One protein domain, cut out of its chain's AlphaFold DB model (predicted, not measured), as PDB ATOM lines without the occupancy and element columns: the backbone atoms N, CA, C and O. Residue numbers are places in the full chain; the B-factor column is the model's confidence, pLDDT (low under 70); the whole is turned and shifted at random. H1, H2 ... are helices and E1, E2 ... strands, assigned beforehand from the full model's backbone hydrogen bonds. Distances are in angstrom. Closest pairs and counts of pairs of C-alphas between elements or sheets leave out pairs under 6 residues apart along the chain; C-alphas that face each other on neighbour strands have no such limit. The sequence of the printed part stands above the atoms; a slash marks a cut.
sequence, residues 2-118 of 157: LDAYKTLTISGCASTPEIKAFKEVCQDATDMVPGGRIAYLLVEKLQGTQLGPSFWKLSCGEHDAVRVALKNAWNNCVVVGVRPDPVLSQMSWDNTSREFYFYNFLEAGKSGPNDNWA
ATOM      1  N   LEU A   2     306.809 227.045 234.750       89.25
ATOM      2  CA  LEU A   2     307.041 227.007 236.209       89.25
ATOM      3  C   LEU A   2     307.482 228.357 236.790       89.25
ATOM      4  O   LEU A   2     306.987 228.758 237.838       89.25
ATOM      5  N   ASP A   3     308.373 229.068 236.099       91.56
ATOM      6  CA  ASP A   3     308.844 230.377 236.560       91.56
ATOM      7  C   ASP A   3     307.709 231.400 236.626       91.56
ATOM      8  O   ASP A   3     307.595 232.106 237.621       91.56
ATOM      9  N   ALA A   4     306.814 231.409 235.633       93.75
ATOM     10  CA  ALA A   4     305.627 232.261 235.650       93.75
ATOM     11  C   ALA A   4     304.756 231.973 236.881       93.75
ATOM     12  O   ALA A   4     304.404 232.894 237.614       93.75
ATOM     13  N   TYR A   5     304.483 230.698 237.172       92.25
ATOM     14  CA  TYR A   5     303.735 230.335 238.372       92.25
ATOM     15  C   TYR A   5     304.438 230.741 239.671       92.25
ATOM     16  O   TYR A   5     303.773 231.217 240.589       92.25
ATOM     17  N   LYS A   6     305.761 230.554 239.771       92.38
ATOM     18  CA  LYS A   6     306.534 230.968 240.951       92.38
ATOM     19  C   LYS A   6     306.445 232.476 241.153       92.38
ATOM     20  O   LYS A   6     306.142 232.907 242.260       92.38
ATOM     21  N   THR A   7     306.658 233.258 240.095       95.31
ATOM     22  CA  THR A   7     306.549 234.721 240.137       95.31
ATOM     23  C   THR A   7     305.164 235.151 240.610       95.31
ATOM     24  O   THR A   7     305.066 235.908 241.572       95.31
ATOM     25  N   LEU A   8     304.104 234.615 239.999       95.50
ATOM     26  CA  LEU A   8     302.728 234.968 240.345       95.50
ATOM     27  C   LEU A   8     302.336 234.530 241.767       95.50
ATOM     28  O   LEU A   8     301.619 235.250 242.457       95.50
ATOM     29  N   THR A   9     302.814 233.364 242.212       94.12
ATOM     30  CA  THR A   9     302.574 232.846 243.570       94.12
ATOM     31  C   THR A   9     303.264 233.725 244.612       94.12
ATOM     32  O   THR A   9     302.632 234.152 245.572       94.12
ATOM     33  N   ILE A  10     304.544 234.057 244.406       95.06
ATOM     34  CA  ILE A  10     305.319 234.912 245.321       95.06
ATOM     35  C   ILE A  10     304.711 236.315 245.414       95.06
ATOM     36  O   ILE A  10     304.711 236.911 246.488       95.06
ATOM     37  N   SER A  11     304.174 236.840 244.310       95.19
ATOM     38  CA  SER A  11     303.512 238.145 244.299       95.19
ATOM     39  C   SER A  11     302.083 238.124 244.851       95.19
ATOM     40  O   SER A  11     301.457 239.179 244.904       95.19
ATOM     41  N   GLY A  12     301.527 236.950 245.184       93.94
ATOM     42  CA  GLY A  12     300.128 236.810 245.601       93.94
ATOM     43  C   GLY A  12     299.125 237.240 244.523       93.94
ATOM     44  O   GLY A  12     298.113 237.865 244.835       93.94
ATOM     45  N   CYS A  13     299.415 236.979 243.243       94.94
ATOM     46  CA  CYS A  13     298.533 237.378 242.146       94.94
ATOM     47  C   CYS A  13     297.211 236.592 242.205       94.94
ATOM     48  O   CYS A  13     297.200 235.387 241.977       94.94
ATOM     49  N   ALA A  14     296.090 237.282 242.438       92.19
ATOM     50  CA  ALA A  14     294.764 236.663 242.551       92.19
ATOM     51  C   ALA A  14     294.216 236.081 241.228       92.19
ATOM     52  O   ALA A  14     293.217 235.375 241.229       92.19
ATOM     53  N   SER A  15     294.861 236.363 240.093       95.19
ATOM     54  CA  SER A  15     294.419 235.948 238.752       95.19
ATOM     55  C   SER A  15     294.938 234.570 238.318       95.19
ATOM     56  O   SER A  15     294.868 234.220 237.138       95.19
ATOM     57  N   THR A  16     295.523 233.801 239.233       94.44
ATOM     58  CA  THR A  16     296.078 232.462 238.989       94.44
ATOM     59  C   THR A  16     295.897 231.598 240.232       94.44
ATOM     60  O   THR A  16     295.914 232.134 241.337       94.44
ATOM     61  N   PRO A  17     295.797 230.264 240.101       91.94
ATOM     62  CA  PRO A  17     295.924 229.402 241.262       91.94
ATOM     63  C   PRO A  17     297.340 229.484 241.836       91.94
ATOM     64  O   PRO A  17     298.328 229.584 241.097       91.94
ATOM     65  N   GLU A  18     297.427 229.377 243.156       90.88
ATOM     66  CA  GLU A  18     298.692 229.289 243.878       90.88
ATOM     67  C   GLU A  18     299.351 227.915 243.664       90.88
ATOM     68  O   GLU A  18     298.683 226.877 243.752       90.88
ATOM     69  N   ILE A  19     300.671 227.872 243.434       91.75
ATOM     70  CA  ILE A  19     301.421 226.609 243.537       91.75
ATOM     71  C   ILE A  19     301.579 226.241 245.011       91.75
ATOM     72  O   ILE A  19     302.213 226.962 245.775       91.75
ATOM     73  N   LYS A  20     301.101 225.049 245.373       92.75
ATOM     74  CA  LYS A  20     301.279 224.456 246.704       92.75
ATOM     75  C   LYS A  20     302.515 223.565 246.784       92.75
ATOM     76  O   LYS A  20     303.183 223.535 247.812       92.75
ATOM     77  N   ALA A  21     302.832 222.835 245.714       92.69
ATOM     78  CA  ALA A  21     304.037 222.012 245.637       92.69
ATOM     79  C   ALA A  21     304.484 221.778 244.187       92.69
ATOM     80  O   ALA A  21     303.682 221.821 243.252       92.69
ATOM     81  N   PHE A  22     305.772 221.479 244.013       92.00
ATOM     82  CA  PHE A  22     306.378 221.143 242.728       92.00
ATOM     83  C   PHE A  22     307.340 219.964 242.884       92.00
ATOM     84  O   PHE A  22     308.125 219.925 243.833       92.00
ATOM     85  N   LYS A  23     307.306 219.026 241.936       93.19
ATOM     86  CA  LYS A  23     308.255 217.913 241.848       93.19
ATOM     87  C   LYS A  23     308.648 217.686 240.394       93.19
ATOM     88  O   LYS A  23     307.778 217.509 239.550       93.19
ATOM     89  N   GLU A  24     309.943 217.618 240.119       93.44
ATOM     90  CA  GLU A  24     310.479 217.179 238.828       93.44
ATOM     91  C   GLU A  24     311.105 215.792 238.989       93.44
ATOM     92  O   GLU A  24     311.770 215.525 239.992       93.44
ATOM     93  N   VAL A  25     310.876 214.902 238.027       93.94
ATOM     94  CA  VAL A  25     311.512 213.578 237.970       93.94
ATOM     95  C   VAL A  25     312.047 213.311 236.571       93.94
ATOM     96  O   VAL A  25     311.475 213.783 235.587       93.94
ATOM     97  N   CYS A  26     313.124 212.533 236.484       96.12
ATOM     98  CA  CYS A  26     313.590 211.973 235.221       96.12
ATOM     99  C   CYS A  26     312.782 210.720 234.879       96.12
ATOM    100  O   CYS A  26     312.381 209.981 235.775       96.12
ATOM    101  N   GLN A  27     312.557 210.507 233.590       95.81
ATOM    102  CA  GLN A  27     311.891 209.328 233.058       95.81
ATOM    103  C   GLN A  27     312.882 208.186 232.844       95.81
ATOM    104  O   GLN A  27     313.989 208.397 232.332       95.81
ATOM    105  N   ASP A  28     312.453 206.981 233.202       95.50
ATOM    106  CA  ASP A  28     313.256 205.769 233.128       95.50
ATOM    107  C   ASP A  28     313.406 205.268 231.685       95.50
ATOM    108  O   ASP A  28     312.701 205.684 230.764       95.50
ATOM    109  N   ALA A  29     314.327 204.323 231.479       95.44
ATOM    110  CA  ALA A  29     314.615 203.744 230.164       95.44
ATOM    111  C   ALA A  29     313.402 203.055 229.505       95.44
ATOM    112  O   ALA A  29     313.386 202.864 228.291       95.44
ATOM    113  N   THR A  30     312.412 202.665 230.308       95.38
ATOM    114  CA  THR A  30     311.188 201.976 229.878       95.38
ATOM    115  C   THR A  30     309.978 202.898 229.749       95.38
ATOM    116  O   THR A  30     308.920 202.440 229.323       95.38
ATOM    117  N   ASP A  31     310.098 204.169 230.134       94.56
ATOM    118  CA  ASP A  31     309.003 205.132 230.027       94.56
ATOM    119  C   ASP A  31     308.806 205.607 228.582       94.56
ATOM    120  O   ASP A  31     309.656 205.415 227.715       94.56
ATOM    121  N   MET A  32     307.691 206.298 228.318       91.19
ATOM    122  CA  MET A  32     307.355 206.795 226.972       91.19
ATOM    123  C   MET A  32     308.400 207.751 226.376       91.19
ATOM    124  O   MET A  32     308.485 207.880 225.157       91.19
ATOM    125  N   VAL A  33     309.167 208.445 227.222       93.50
ATOM    126  CA  VAL A  33     310.234 209.371 226.811       93.50
ATOM    127  C   VAL A  33     311.479 209.104 227.666       93.50
ATOM    128  O   VAL A  33     311.700 209.808 228.651       93.50
ATOM    129  N   PRO A  34     312.293 208.085 227.336       95.56
ATOM    130  CA  PRO A  34     313.493 207.741 228.098       95.56
ATOM    131  C   PRO A  34     314.460 208.919 228.254       95.56
ATOM    132  O   PRO A  34     314.807 209.578 227.274       95.56
ATOM    133  N   GLY A  35     314.893 209.204 229.488       93.38
ATOM    134  CA  GLY A  35     315.747 210.359 229.797       93.38
ATOM    135  C   GLY A  35     315.033 211.719 229.741       93.38
ATOM    136  O   GLY A  35     315.652 212.751 230.009       93.38
ATOM    137  N   GLY A  36     313.736 211.729 229.418       94.75
ATOM    138  CA  GLY A  36     312.861 212.890 229.523       94.75
ATOM    139  C   GLY A  36     312.611 213.305 230.973       94.75
ATOM    140  O   GLY A  36     313.131 212.711 231.919       94.75
ATOM    141  N   ARG A  37     311.804 214.352 231.161       92.25
ATOM    142  CA  ARG A  37     311.456 214.884 232.485       92.25
ATOM    143  C   ARG A  37     309.952 215.046 232.621       92.25
ATOM    144  O   ARG A  37     309.305 215.551 231.708       92.25
ATOM    145  N   ILE A  38     309.425 214.698 233.792       91.50
ATOM    146  CA  ILE A  38     308.035 214.955 234.170       91.50
ATOM    147  C   ILE A  38     308.023 215.977 235.302       91.50
ATOM    148  O   ILE A  38     308.664 215.789 236.338       91.50
ATOM    149  N   ALA A  39     307.257 217.044 235.102       90.00
ATOM    150  CA  ALA A  39     306.978 218.059 236.103       90.00
ATOM    151  C   ALA A  39     305.573 217.846 236.681       90.00
ATOM    152  O   ALA A  39     304.576 217.936 235.968       90.00
ATOM    153  N   TYR A  40     305.493 217.603 237.986       91.88
ATOM    154  CA  TYR A  40     304.251 217.551 238.747       91.88
ATOM    155  C   TYR A  40     304.043 218.885 239.462       91.88
ATOM    156  O   TYR A  40     304.885 219.311 240.256       91.88
ATOM    157  N   LEU A  41     302.909 219.529 239.190       91.56
ATOM    158  CA  LEU A  41     302.484 220.759 239.848       91.56
ATOM    159  C   LEU A  41     301.235 220.460 240.675       91.56
ATOM    160  O   LEU A  41     300.218 220.037 240.129       91.56
ATOM    161  N   LEU A  42     301.309 220.702 241.983       93.12
ATOM    162  CA  LEU A  42     300.129 220.761 242.835       93.12
ATOM    163  C   LEU A  42     299.724 222.224 242.963       93.12
ATOM    164  O   LEU A  42     300.458 223.022 243.547       93.12
ATOM    165  N   VAL A  43     298.566 222.559 242.410       91.31
ATOM    166  CA  VAL A  43     298.008 223.912 242.420       91.31
ATOM    167  C   VAL A  43     296.698 223.942 243.192       91.31
ATOM    168  O   VAL A  43     296.031 222.917 243.349       91.31
ATOM    169  N   GLU A  44     296.334 225.124 243.676       91.81
ATOM    170  CA  GLU A  44     295.001 225.378 244.209       91.81
ATOM    171  C   GLU A  44     293.907 224.968 243.212       91.81
ATOM    172  O   GLU A  44     294.008 225.200 242.002       91.81
ATOM    173  N   LYS A  45     292.838 224.354 243.730       88.81
ATOM    174  CA  LYS A  45     291.652 224.056 242.935       88.81
ATOM    175  C   LYS A  45     290.825 225.330 242.787       88.81
ATOM    176  O   LYS A  45     290.194 225.768 243.744       88.81
ATOM    177  N   LEU A  46     290.807 225.872 241.577       85.81
ATOM    178  CA  LEU A  46     290.006 227.041 241.234       85.81
ATOM    179  C   LEU A  46     288.515 226.718 241.251       85.81
ATOM    180  O   LEU A  46     288.099 225.616 240.877       85.81
ATOM    181  N   GLN A  47     287.729 227.718 241.631       85.56
ATOM    182  CA  GLN A  47     286.297 227.730 241.377       85.56
ATOM    183  C   GLN A  47     286.018 228.203 239.941       85.56
ATOM    184  O   GLN A  47     286.901 228.697 239.230       85.56
ATOM    185  N   GLY A  48     284.781 228.001 239.495       88.69
ATOM    186  CA  GLY A  48     284.353 228.327 238.141       88.69
ATOM    187  C   GLY A  48     284.513 227.191 237.134       88.69
ATOM    188  O   GLY A  48     284.786 226.036 237.466       88.69
ATOM    189  N   THR A  49     284.260 227.530 235.875       92.12
ATOM    190  CA  THR A  49     284.255 226.591 234.754       92.12
ATOM    191  C   THR A  49     285.370 226.944 233.782       92.12
ATOM    192  O   THR A  49     285.517 228.099 233.376       92.12
ATOM    193  N   GLN A  50     286.130 225.928 233.373       93.88
ATOM    194  CA  GLN A  50     287.095 226.052 232.288       93.88
ATOM    195  C   GLN A  50     286.401 226.571 231.026       93.88
ATOM    196  O   GLN A  50     285.393 226.016 230.580       93.88
ATOM    197  N   LEU A  51     286.967 227.621 230.432       93.25
ATOM    198  CA  LEU A  51     286.502 228.098 229.140       93.25
ATOM    199  C   LEU A  51     286.919 227.127 228.031       93.25
ATOM    200  O   LEU A  51     287.884 226.371 228.121       93.25
ATOM    201  N   GLY A  52     286.147 227.134 226.957       90.81
ATOM    202  CA  GLY A  52     286.328 226.252 225.814       90.81
ATOM    203  C   GLY A  52     285.278 226.570 224.758       90.81
ATOM    204  O   GLY A  52     284.699 227.654 224.793       90.81
ATOM    205  N   PRO A  53     284.952 225.640 223.850       88.12
ATOM    206  CA  PRO A  53     283.924 225.873 222.831       88.12
ATOM    207  C   PRO A  53     282.551 226.271 223.401       88.12
ATOM    208  O   PRO A  53     281.766 226.931 222.728       88.12
ATOM    209  N   SER A  54     282.258 225.901 224.653       87.00
ATOM    210  CA  SER A  54     281.054 226.313 225.385       87.00
ATOM    211  C   SER A  54     280.980 227.814 225.670       87.00
ATOM    212  O   SER A  54     279.878 228.303 225.899       87.00
ATOM    213  N   PHE A  55     282.097 228.548 225.613       90.25
ATOM    214  CA  PHE A  55     282.125 230.007 225.744       90.25
ATOM    215  C   PHE A  55     281.132 230.674 224.782       90.25
ATOM    216  O   PHE A  55     280.368 231.545 225.180       90.25
ATOM    217  N   TRP A  56     281.039 230.187 223.544       90.56
ATOM    218  CA  TRP A  56     280.131 230.721 222.522       90.56
ATOM    219  C   TRP A  56     278.645 230.445 222.779       90.56
ATOM    220  O   TRP A  56     277.795 230.940 222.050       90.56
ATOM    221  N   LYS A  57     278.319 229.659 223.810       90.88
ATOM    222  CA  LYS A  57     276.937 229.418 224.250       90.88
ATOM    223  C   LYS A  57     276.493 230.376 225.357       90.88
ATOM    224  O   LYS A  57     275.327 230.330 225.742       90.88
ATOM    225  N   LEU A  58     277.408 231.182 225.901       89.56
ATOM    226  CA  LEU A  58     277.087 232.196 226.902       89.56
ATOM    227  C   LEU A  58     276.262 233.327 226.280       89.56
ATOM    228  O   LEU A  58     276.300 233.559 225.071       89.56
ATOM    229  N   SER A  59     275.523 234.042 227.124       92.00
ATOM    230  CA  SER A  59     274.826 235.255 226.698       92.00
ATOM    231  C   SER A  59     275.815 236.370 226.334       92.00
ATOM    232  O   SER A  59     276.925 236.416 226.866       92.00
ATOM    233  N   CYS A  60     275.402 237.332 225.500       88.56
ATOM    234  CA  CYS A  60     276.245 238.488 225.163       88.56
ATOM    235  C   CYS A  60     276.727 239.242 226.417       88.56
ATOM    236  O   CYS A  60     277.891 239.619 226.512       88.56
ATOM    237  N   GLY A  61     275.853 239.399 227.420       91.06
ATOM    238  CA  GLY A  61     276.222 240.038 228.686       91.06
ATOM    239  C   GLY A  61     277.282 239.257 229.471       91.06
ATOM    240  O   GLY A  61     278.142 239.856 230.112       91.06
ATOM    241  N   GLU A  62     277.267 237.925 229.401       92.50
ATOM    242  CA  GLU A  62     278.324 237.100 229.994       92.50
ATOM    243  C   GLU A  62     279.619 237.133 229.183       92.50
ATOM    244  O   GLU A  62     280.687 237.126 229.791       92.50
ATOM    245  N   HIS A  63     279.567 237.231 227.851       92.00
ATOM    246  CA  HIS A  63     280.775 237.446 227.043       92.00
ATOM    247  C   HIS A  63     281.500 238.723 227.451       92.00
ATOM    248  O   HIS A  63     282.713 238.700 227.663       92.00
ATOM    249  N   ASP A  64     280.765 239.820 227.603       92.69
ATOM    250  CA  ASP A  64     281.349 241.098 228.000       92.69
ATOM    251  C   ASP A  64     281.897 241.045 229.430       92.69
ATOM    252  O   ASP A  64     283.005 241.524 229.679       92.69
ATOM    253  N   ALA A  65     281.189 240.381 230.350       94.75
ATOM    254  CA  ALA A  65     281.684 240.151 231.707       94.75
ATOM    255  C   ALA A  65     283.005 239.360 231.712       94.75
ATOM    256  O   ALA A  65     283.954 239.761 232.389       94.75
ATOM    257  N   VAL A  66     283.098 238.291 230.912       94.75
ATOM    258  CA  VAL A  66     284.325 237.496 230.763       94.75
ATOM    259  C   VAL A  66     285.466 238.349 230.211       94.75
ATOM    260  O   VAL A  66     286.563 238.319 230.763       94.75
ATOM    261  N   ARG A  67     285.235 239.144 229.156       93.50
ATOM    262  CA  ARG A  67     286.274 240.007 228.562       93.50
ATOM    263  C   ARG A  67     286.780 241.054 229.555       93.50
ATOM    264  O   ARG A  67     287.989 241.252 229.675       93.50
ATOM    265  N   VAL A  68     285.883 241.698 230.303       94.75
ATOM    266  CA  VAL A  68     286.265 242.670 231.341       94.75
ATOM    267  C   VAL A  68     287.101 242.000 232.434       94.75
ATOM    268  O   VAL A  68     288.177 242.497 232.774       94.75
ATOM    269  N   ALA A  69     286.646 240.858 232.955       95.62
ATOM    270  CA  ALA A  69     287.353 240.139 234.010       95.62
ATOM    271  C   ALA A  69     288.722 239.630 233.540       95.62
ATOM    272  O   ALA A  69     289.714 239.795 234.248       95.62
ATOM    273  N   LEU A  70     288.806 239.108 232.317       95.31
ATOM    274  CA  LEU A  70     290.057 238.663 231.715       95.31
ATOM    275  C   LEU A  70     291.050 239.815 231.554       95.31
ATOM    276  O   LEU A  70     292.215 239.667 231.918       95.31
ATOM    277  N   LYS A  71     290.615 240.971 231.040       96.00
ATOM    278  CA  LYS A  71     291.482 242.151 230.896       96.00
ATOM    279  C   LYS A  71     292.095 242.549 232.236       96.00
ATOM    280  O   LYS A  71     293.302 242.780 232.323       96.00
ATOM    281  N   ASN A  72     291.277 242.594 233.286       96.38
ATOM    282  CA  ASN A  72     291.745 242.884 234.641       96.38
ATOM    283  C   ASN A  72     292.725 241.812 235.125       96.38
ATOM    284  O   ASN A  72     293.808 242.138 235.610       96.38
ATOM    285  N   ALA A  73     292.386 240.539 234.918       96.50
ATOM    286  CA  ALA A  73     293.233 239.421 235.288       96.50
ATOM    287  C   ALA A  73     294.608 239.493 234.607       96.50
ATOM    288  O   ALA A  73     295.629 239.255 235.252       96.50
ATOM    289  N   TRP A  74     294.643 239.868 233.327       96.88
ATOM    290  CA  TRP A  74     295.871 239.972 232.543       96.88
ATOM    291  C   TRP A  74     296.755 241.110 233.041       96.88
ATOM    292  O   TRP A  74     297.951 240.909 233.245       96.88
ATOM    293  N   ASN A  75     296.162 242.277 233.310       96.56
ATOM    294  CA  ASN A  75     296.885 243.415 233.876       96.56
ATOM    295  C   ASN A  75     297.516 243.057 235.230       96.56
ATOM    296  O   ASN A  75     298.678 243.386 235.463       96.56
ATOM    297  N   ASN A  76     296.799 242.322 236.087       96.38
ATOM    298  CA  ASN A  76     297.336 241.857 237.368       96.38
ATOM    299  C   ASN A  76     298.579 240.971 237.193       96.38
ATOM    300  O   ASN A  76     299.522 241.096 237.970       96.38
ATOM    301  N   CYS A  77     298.607 240.092 236.184       96.81
ATOM    302  CA  CYS A  77     299.786 239.272 235.888       96.81
ATOM    303  C   CYS A  77     300.951 240.114 235.342       96.81
ATOM    304  O   CYS A  77     302.102 239.929 235.741       96.81
ATOM    305  N   VAL A  78     300.654 241.058 234.448       96.50
ATOM    306  CA  VAL A  78     301.670 241.877 233.772       96.50
ATOM    307  C   VAL A  78     302.389 242.806 234.735       96.50
ATOM    308  O   VAL A  78     303.616 242.906 234.663       96.50
ATOM    309  N   VAL A  79     301.660 243.411 235.675       95.69
ATOM    310  CA  VAL A  79     302.232 244.270 236.724       95.69
ATOM    311  C   VAL A  79     303.272 243.527 237.567       95.69
ATOM    312  O   VAL A  79     304.241 244.136 238.014       95.69
ATOM    313  N   VAL A  80     303.118 242.213 237.751       95.62
ATOM    314  CA  VAL A  80     304.035 241.394 238.561       95.62
ATOM    315  C   VAL A  80     305.104 240.666 237.740       95.62
ATOM    316  O   VAL A  80     305.808 239.809 238.268       95.62
ATOM    317  N   GLY A  81     305.272 241.008 236.459       95.81
ATOM    318  CA  GLY A  81     306.384 240.505 235.644       95.81
ATOM    319  C   GLY A  81     306.034 239.372 234.675       95.81
ATOM    320  O   GLY A  81     306.936 238.834 234.027       95.81
ATOM    321  N   VAL A  82     304.761 238.977 234.562       96.88
ATOM    322  CA  VAL A  82     304.335 237.844 233.726       96.88
ATOM    323  C   VAL A  82     303.341 238.304 232.674       96.88
ATOM    324  O   VAL A  82     302.313 238.880 232.997       96.88
ATOM    325  N   ARG A  83     303.603 237.988 231.406       95.69
ATOM    326  CA  ARG A  83     302.680 238.212 230.290       95.69
ATOM    327  C   ARG A  83     301.982 236.896 229.932       95.69
ATOM    328  O   ARG A  83     302.608 236.066 229.265       95.69
ATOM    329  N   PRO A  84     300.714 236.681 230.332       95.50
ATOM    330  CA  PRO A  84     299.951 235.527 229.873       95.50
ATOM    331  C   PRO A  84     299.762 235.556 228.352       95.50
ATOM    332  O   PRO A  84     299.531 236.626 227.773       95.50
ATOM    333  N   ASP A  85     299.818 234.375 227.735       93.56
ATOM    334  CA  ASP A  85     299.464 234.151 226.328       93.56
ATOM    335  C   ASP A  85     298.603 232.880 226.171       93.56
ATOM    336  O   ASP A  85     299.068 231.840 225.710       93.56
ATOM    337  N   PRO A  86     297.375 232.906 226.709       93.75
ATOM    338  CA  PRO A  86     296.554 231.712 226.861       93.75
ATOM    339  C   PRO A  86     295.750 231.353 225.604       93.75
ATOM    340  O   PRO A  86     295.438 232.192 224.763       93.75
ATOM    341  N   VAL A  87     295.267 230.115 225.563       91.25
ATOM    342  CA  VAL A  87     294.081 229.722 224.777       91.25
ATOM    343  C   VAL A  87     292.859 229.574 225.691       91.25
ATOM    344  O   VAL A  87     293.011 229.490 226.908       91.25
ATOM    345  N   LEU A  88     291.639 229.491 225.138       91.69
ATOM    346  CA  LEU A  88     290.404 229.358 225.938       91.69
ATOM    347  C   LEU A  88     290.489 228.256 227.009       91.69
ATOM    348  O   LEU A  88     290.118 228.477 228.155       91.69
ATOM    349  N   SER A  89     291.052 227.093 226.672       91.81
ATOM    350  CA  SER A  89     291.193 225.963 227.602       91.81
ATOM    351  C   SER A  89     292.238 226.171 228.706       91.81
ATOM    352  O   SER A  89     292.502 225.248 229.467       91.81
ATOM    353  N   GLN A  90     292.871 227.338 228.780       93.19
ATOM    354  CA  GLN A  90     293.822 227.738 229.824       93.19
ATOM    355  C   GLN A  90     293.245 228.845 230.720       93.19
ATOM    356  O   GLN A  90     293.963 229.496 231.481       93.19
ATOM    357  N   MET A  91     291.936 229.070 230.616       94.75
ATOM    358  CA  MET A  91     291.197 230.091 231.341       94.75
ATOM    359  C   MET A  91     290.055 229.458 232.131       94.75
ATOM    360  O   MET A  91     289.477 228.448 231.715       94.75
ATOM    361  N   SER A  92     289.731 230.043 233.281       95.00
ATOM    362  CA  SER A  92     288.556 229.697 234.083       95.00
ATOM    363  C   SER A  92     287.743 230.950 234.356       95.00
ATOM    364  O   SER A  92     288.312 232.002 234.652       95.00
ATOM    365  N   TRP A  93     286.425 230.814 234.277       95.06
ATOM    366  CA  TRP A  93     285.469 231.853 234.628       95.06
ATOM    367  C   TRP A  93     284.511 231.339 235.695       95.06
ATOM    368  O   TRP A  93     283.827 230.331 235.490       95.06
ATOM    369  N   ASP A  94     284.436 232.047 236.816       93.81
ATOM    370  CA  ASP A  94     283.400 231.839 237.818       93.81
ATOM    371  C   ASP A  94     282.333 232.926 237.690       93.81
ATOM    372  O   ASP A  94     282.544 234.095 238.010       93.81
ATOM    373  N   ASN A  95     281.145 232.536 237.231       90.75
ATOM    374  CA  ASN A  95     280.038 233.469 237.064       90.75
ATOM    375  C   ASN A  95     279.448 233.945 238.403       90.75
ATOM    376  O   ASN A  95     278.821 235.002 238.451       90.75
ATOM    377  N   THR A  96     279.619 233.168 239.477       91.50
ATOM    378  CA  THR A  96     279.083 233.491 240.801       91.50
ATOM    379  C   THR A  96     279.965 234.508 241.508       91.50
ATOM    380  O   THR A  96     279.451 235.535 241.950       91.50
ATOM    381  N   SER A  97     281.277 234.266 241.584       91.25
ATOM    382  CA  SER A  97     282.216 235.215 242.199       91.25
ATOM    383  C   SER A  97     282.657 236.337 241.253       91.25
ATOM    384  O   SER A  97     283.182 237.348 241.712       91.25
ATOM    385  N   ARG A  98     282.392 236.195 239.945       92.44
ATOM    386  CA  ARG A  98     282.894 237.071 238.869       92.44
ATOM    387  C   ARG A  98     284.421 237.096 238.795       92.44
ATOM    388  O   ARG A  98     285.009 238.085 238.356       92.44
ATOM    389  N   GLU A  99     285.057 236.004 239.201       91.88
ATOM    390  CA  GLU A  99     286.504 235.853 239.160       91.88
ATOM    391  C   GLU A  99     286.952 235.141 237.888       91.88
ATOM    392  O   GLU A  99     286.277 234.267 237.336       91.88
ATOM    393  N   PHE A 100     288.128 235.543 237.419       95.69
ATOM    394  CA  PHE A 100     288.745 235.006 236.223       95.69
ATOM    395  C   PHE A 100     290.175 234.599 236.534       95.69
ATOM    396  O   PHE A 100     290.935 235.372 237.119       95.69
ATOM    397  N   TYR A 101     290.554 233.411 236.073       95.75
ATOM    398  CA  TYR A 101     291.875 232.866 236.336       95.75
ATOM    399  C   TYR A 101     292.549 232.365 235.067       95.75
ATOM    400  O   TYR A 101     291.934 231.676 234.251       95.75
ATOM    401  N   PHE A 102     293.846 232.639 234.958       95.50
ATOM    402  CA  PHE A 102     294.735 231.936 234.041       95.50
ATOM    403  C   PHE A 102     295.377 230.749 234.744       95.50
ATOM    404  O   PHE A 102     295.749 230.815 235.914       95.50
ATOM    405  N   TYR A 103     295.563 229.666 234.006       92.81
ATOM    406  CA  TYR A 103     296.375 228.532 234.425       92.81
ATOM    407  C   TYR A 103     297.114 227.963 233.216       92.81
ATOM    408  O   TYR A 103     296.879 228.368 232.084       92.81
ATOM    409  N   ASN A 104     298.025 227.018 233.446       88.81
ATOM    410  CA  ASN A 104     298.792 226.366 232.388       88.81
ATOM    411  C   ASN A 104     299.578 227.373 231.513       88.81
ATOM    412  O   ASN A 104     299.401 227.452 230.301       88.81
ATOM    413  N   PHE A 105     300.478 228.133 232.152       91.38
ATOM    414  CA  PHE A 105     301.332 229.182 231.565       91.38
ATOM    415  C   PHE A 105     302.442 228.648 230.632       91.38
ATOM    416  O   PHE A 105     303.621 228.979 230.803       91.38
ATOM    417  N   LEU A 106     302.106 227.767 229.686       88.62
ATOM    418  CA  LEU A 106     303.048 227.216 228.702       88.62
ATOM    419  C   LEU A 106     303.703 228.329 227.883       88.62
ATOM    420  O   LEU A 106     304.923 228.454 227.915       88.62
ATOM    421  N   GLU A 107     302.875 229.179 227.276       90.69
ATOM    422  CA  GLU A 107     303.283 230.248 226.352       90.69
ATOM    423  C   GLU A 107     303.505 231.603 227.043       90.69
ATOM    424  O   GLU A 107     303.687 232.637 226.400       90.69
ATOM    425  N   ALA A 108     303.476 231.636 228.379       93.94
ATOM    426  CA  ALA A 108     303.644 232.885 229.107       93.94
ATOM    427  C   ALA A 108     305.068 233.435 228.958       93.94
ATOM    428  O   ALA A 108     306.056 232.725 229.164       93.94
ATOM    429  N   GLY A 109     305.157 234.730 228.667       93.50
ATOM    430  CA  GLY A 109     306.410 235.471 228.596       93.50
ATOM    431  C   GLY A 109     306.704 236.252 229.874       93.50
ATOM    432  O   GLY A 109     305.853 236.400 230.754       93.50
ATOM    433  N   LYS A 110     307.910 236.817 229.953       94.88
ATOM    434  CA  LYS A 110     308.187 237.920 230.885       94.88
ATOM    435  C   LYS A 110     307.480 239.171 230.377       94.88
ATOM    436  O   LYS A 110     307.489 239.397 229.167       94.88
ATOM    437  N   SER A 111     306.890 239.957 231.273       94.69
ATOM    438  CA  SER A 111     306.396 241.276 230.888       94.69
ATOM    439  C   SER A 111     307.539 242.294 230.818       94.69
ATOM    440  O   SER A 111     308.526 242.215 231.556       94.69
ATOM    441  N   GLY A 112     307.416 243.235 229.891       90.00
ATOM    442  CA  GLY A 112     308.272 244.398 229.724       90.00
ATOM    443  C   GLY A 112     307.499 245.709 229.903       90.00
ATOM    444  O   GLY A 112     306.273 245.710 230.004       90.00
ATOM    445  N   PRO A 113     308.195 246.858 229.889       84.56
ATOM    446  CA  PRO A 113     307.587 248.172 230.133       84.56
ATOM    447  C   PRO A 113     306.547 248.589 229.079       84.56
ATOM    448  O   PRO A 113     305.749 249.487 229.327       84.56
ATOM    449  N   ASN A 114     306.550 247.939 227.912       85.38
ATOM    450  CA  ASN A 114     305.633 248.223 226.807       85.38
ATOM    451  C   ASN A 114     304.479 247.213 226.708       85.38
ATOM    452  O   ASN A 114     303.671 247.314 225.782       85.38
ATOM    453  N   ASP A 115     304.387 246.245 227.627       89.06
ATOM    454  CA  ASP A 115     303.293 245.274 227.647       89.06
ATOM    455  C   ASP A 115     302.012 245.919 228.174       89.06
ATOM    456  O   ASP A 115     301.618 245.770 229.325       89.06
ATOM    457  N   ASN A 116     301.345 246.645 227.284       89.69
ATOM    458  CA  ASN A 116     300.049 247.246 227.536       89.69
ATOM    459  C   ASN A 116     298.920 246.350 227.020       89.69
ATOM    460  O   ASN A 116     299.082 245.546 226.092       89.69
ATOM    461  N   TRP A 117     297.746 246.517 227.622       92.06
ATOM    462  CA  TRP A 117     296.538 245.866 227.142       92.06
ATOM    463  C   TRP A 117     296.180 246.347 225.728       92.06
ATOM    464  O   TRP A 117     296.184 247.547 225.456       92.06
ATOM    465  N   ALA A 118     295.797 245.415 224.853       89.75
ATOM    466  CA  ALA A 118     295.256 245.711 223.529       89.75
ATOM    467  C   ALA A 118     294.083 244.775 223.236       89.75
ATOM    468  O   ALA A 118     294.221 243.558 223.362       89.75
TER     469      ALA A 118
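AT A GLANCE: This is residues 2 to 118 of the 157 residues of an uncharacterized protein of Aspergillus glaucus CBS 516.65 (UniProt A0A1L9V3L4). A long two-stranded hairpin, E1 and E2, reaches out as an arm from a small body in which the long helix H3 packs on a second, short hairpin, E3 and E4. H1 lies by the E1 end of the arm's base, and short H2 lies near the first residues of H3. The printed part has 117 residues, under half of them in named elements, in the order H1 E1 E2 H2 H3 E3 E4; the class is mixed, and both two-stranded sheets are antiparallel. It is only just compact, close to loose, with a radius of gyration of the C-alphas of 16.1 A, and spans 53 by 35 by 23 A.

IN THESE COORDINATES: H1, residues 2 to 10, begins at C-alpha 2 (307.041, 227.007, 236.209). E1, residues 19 to 26, is 20.8 A long and E2, residues 37 to 43, 19.0 A. H2 is residues 53 to 57. H3, residues 60 to 79, is 29.0 A long. E3 is residues 91 to 94; E4, residues 99 to 102, ends at C-alpha 102 (294.735, 231.936, 234.041).

HOW THE PARTS SIT: H1's closest C-alpha to E1 is Thr 9, 6.3 A from that of Ile 19. H1 and H3 are close but not clearly touching, about perpendicular at 88 degrees; their closest C-alphas, Leu 8 and Cys 77, are 6.9 A apart. In the hairpin E1 and E2, N 23 and O 40 are 3.0 A apart, within hydrogen-bond range. H3 and E4 come closest at the C-alphas of Ala 69 and Phe 100, 5.8 A. In the hairpin E3 and E4, N 92 and O 101 are 2.9 A apart, within range. Residues 49 to 50 pair with 92 to 93 of E3, antiparallel. In H1 and H3 every O i to N i+4 pair is within range; in H2 0 of 1 is, against 2 of 2 O i to N i+3 pairs.

THE WHOLE: The C-alphas farthest apart, Ala 29 and Gly 61, are 52.9 A apart. The printed part has no cut. The link from H3 to E3 is long, and residues 103 to 118 hold no named element. No printed residue is under 70 in pLDDT.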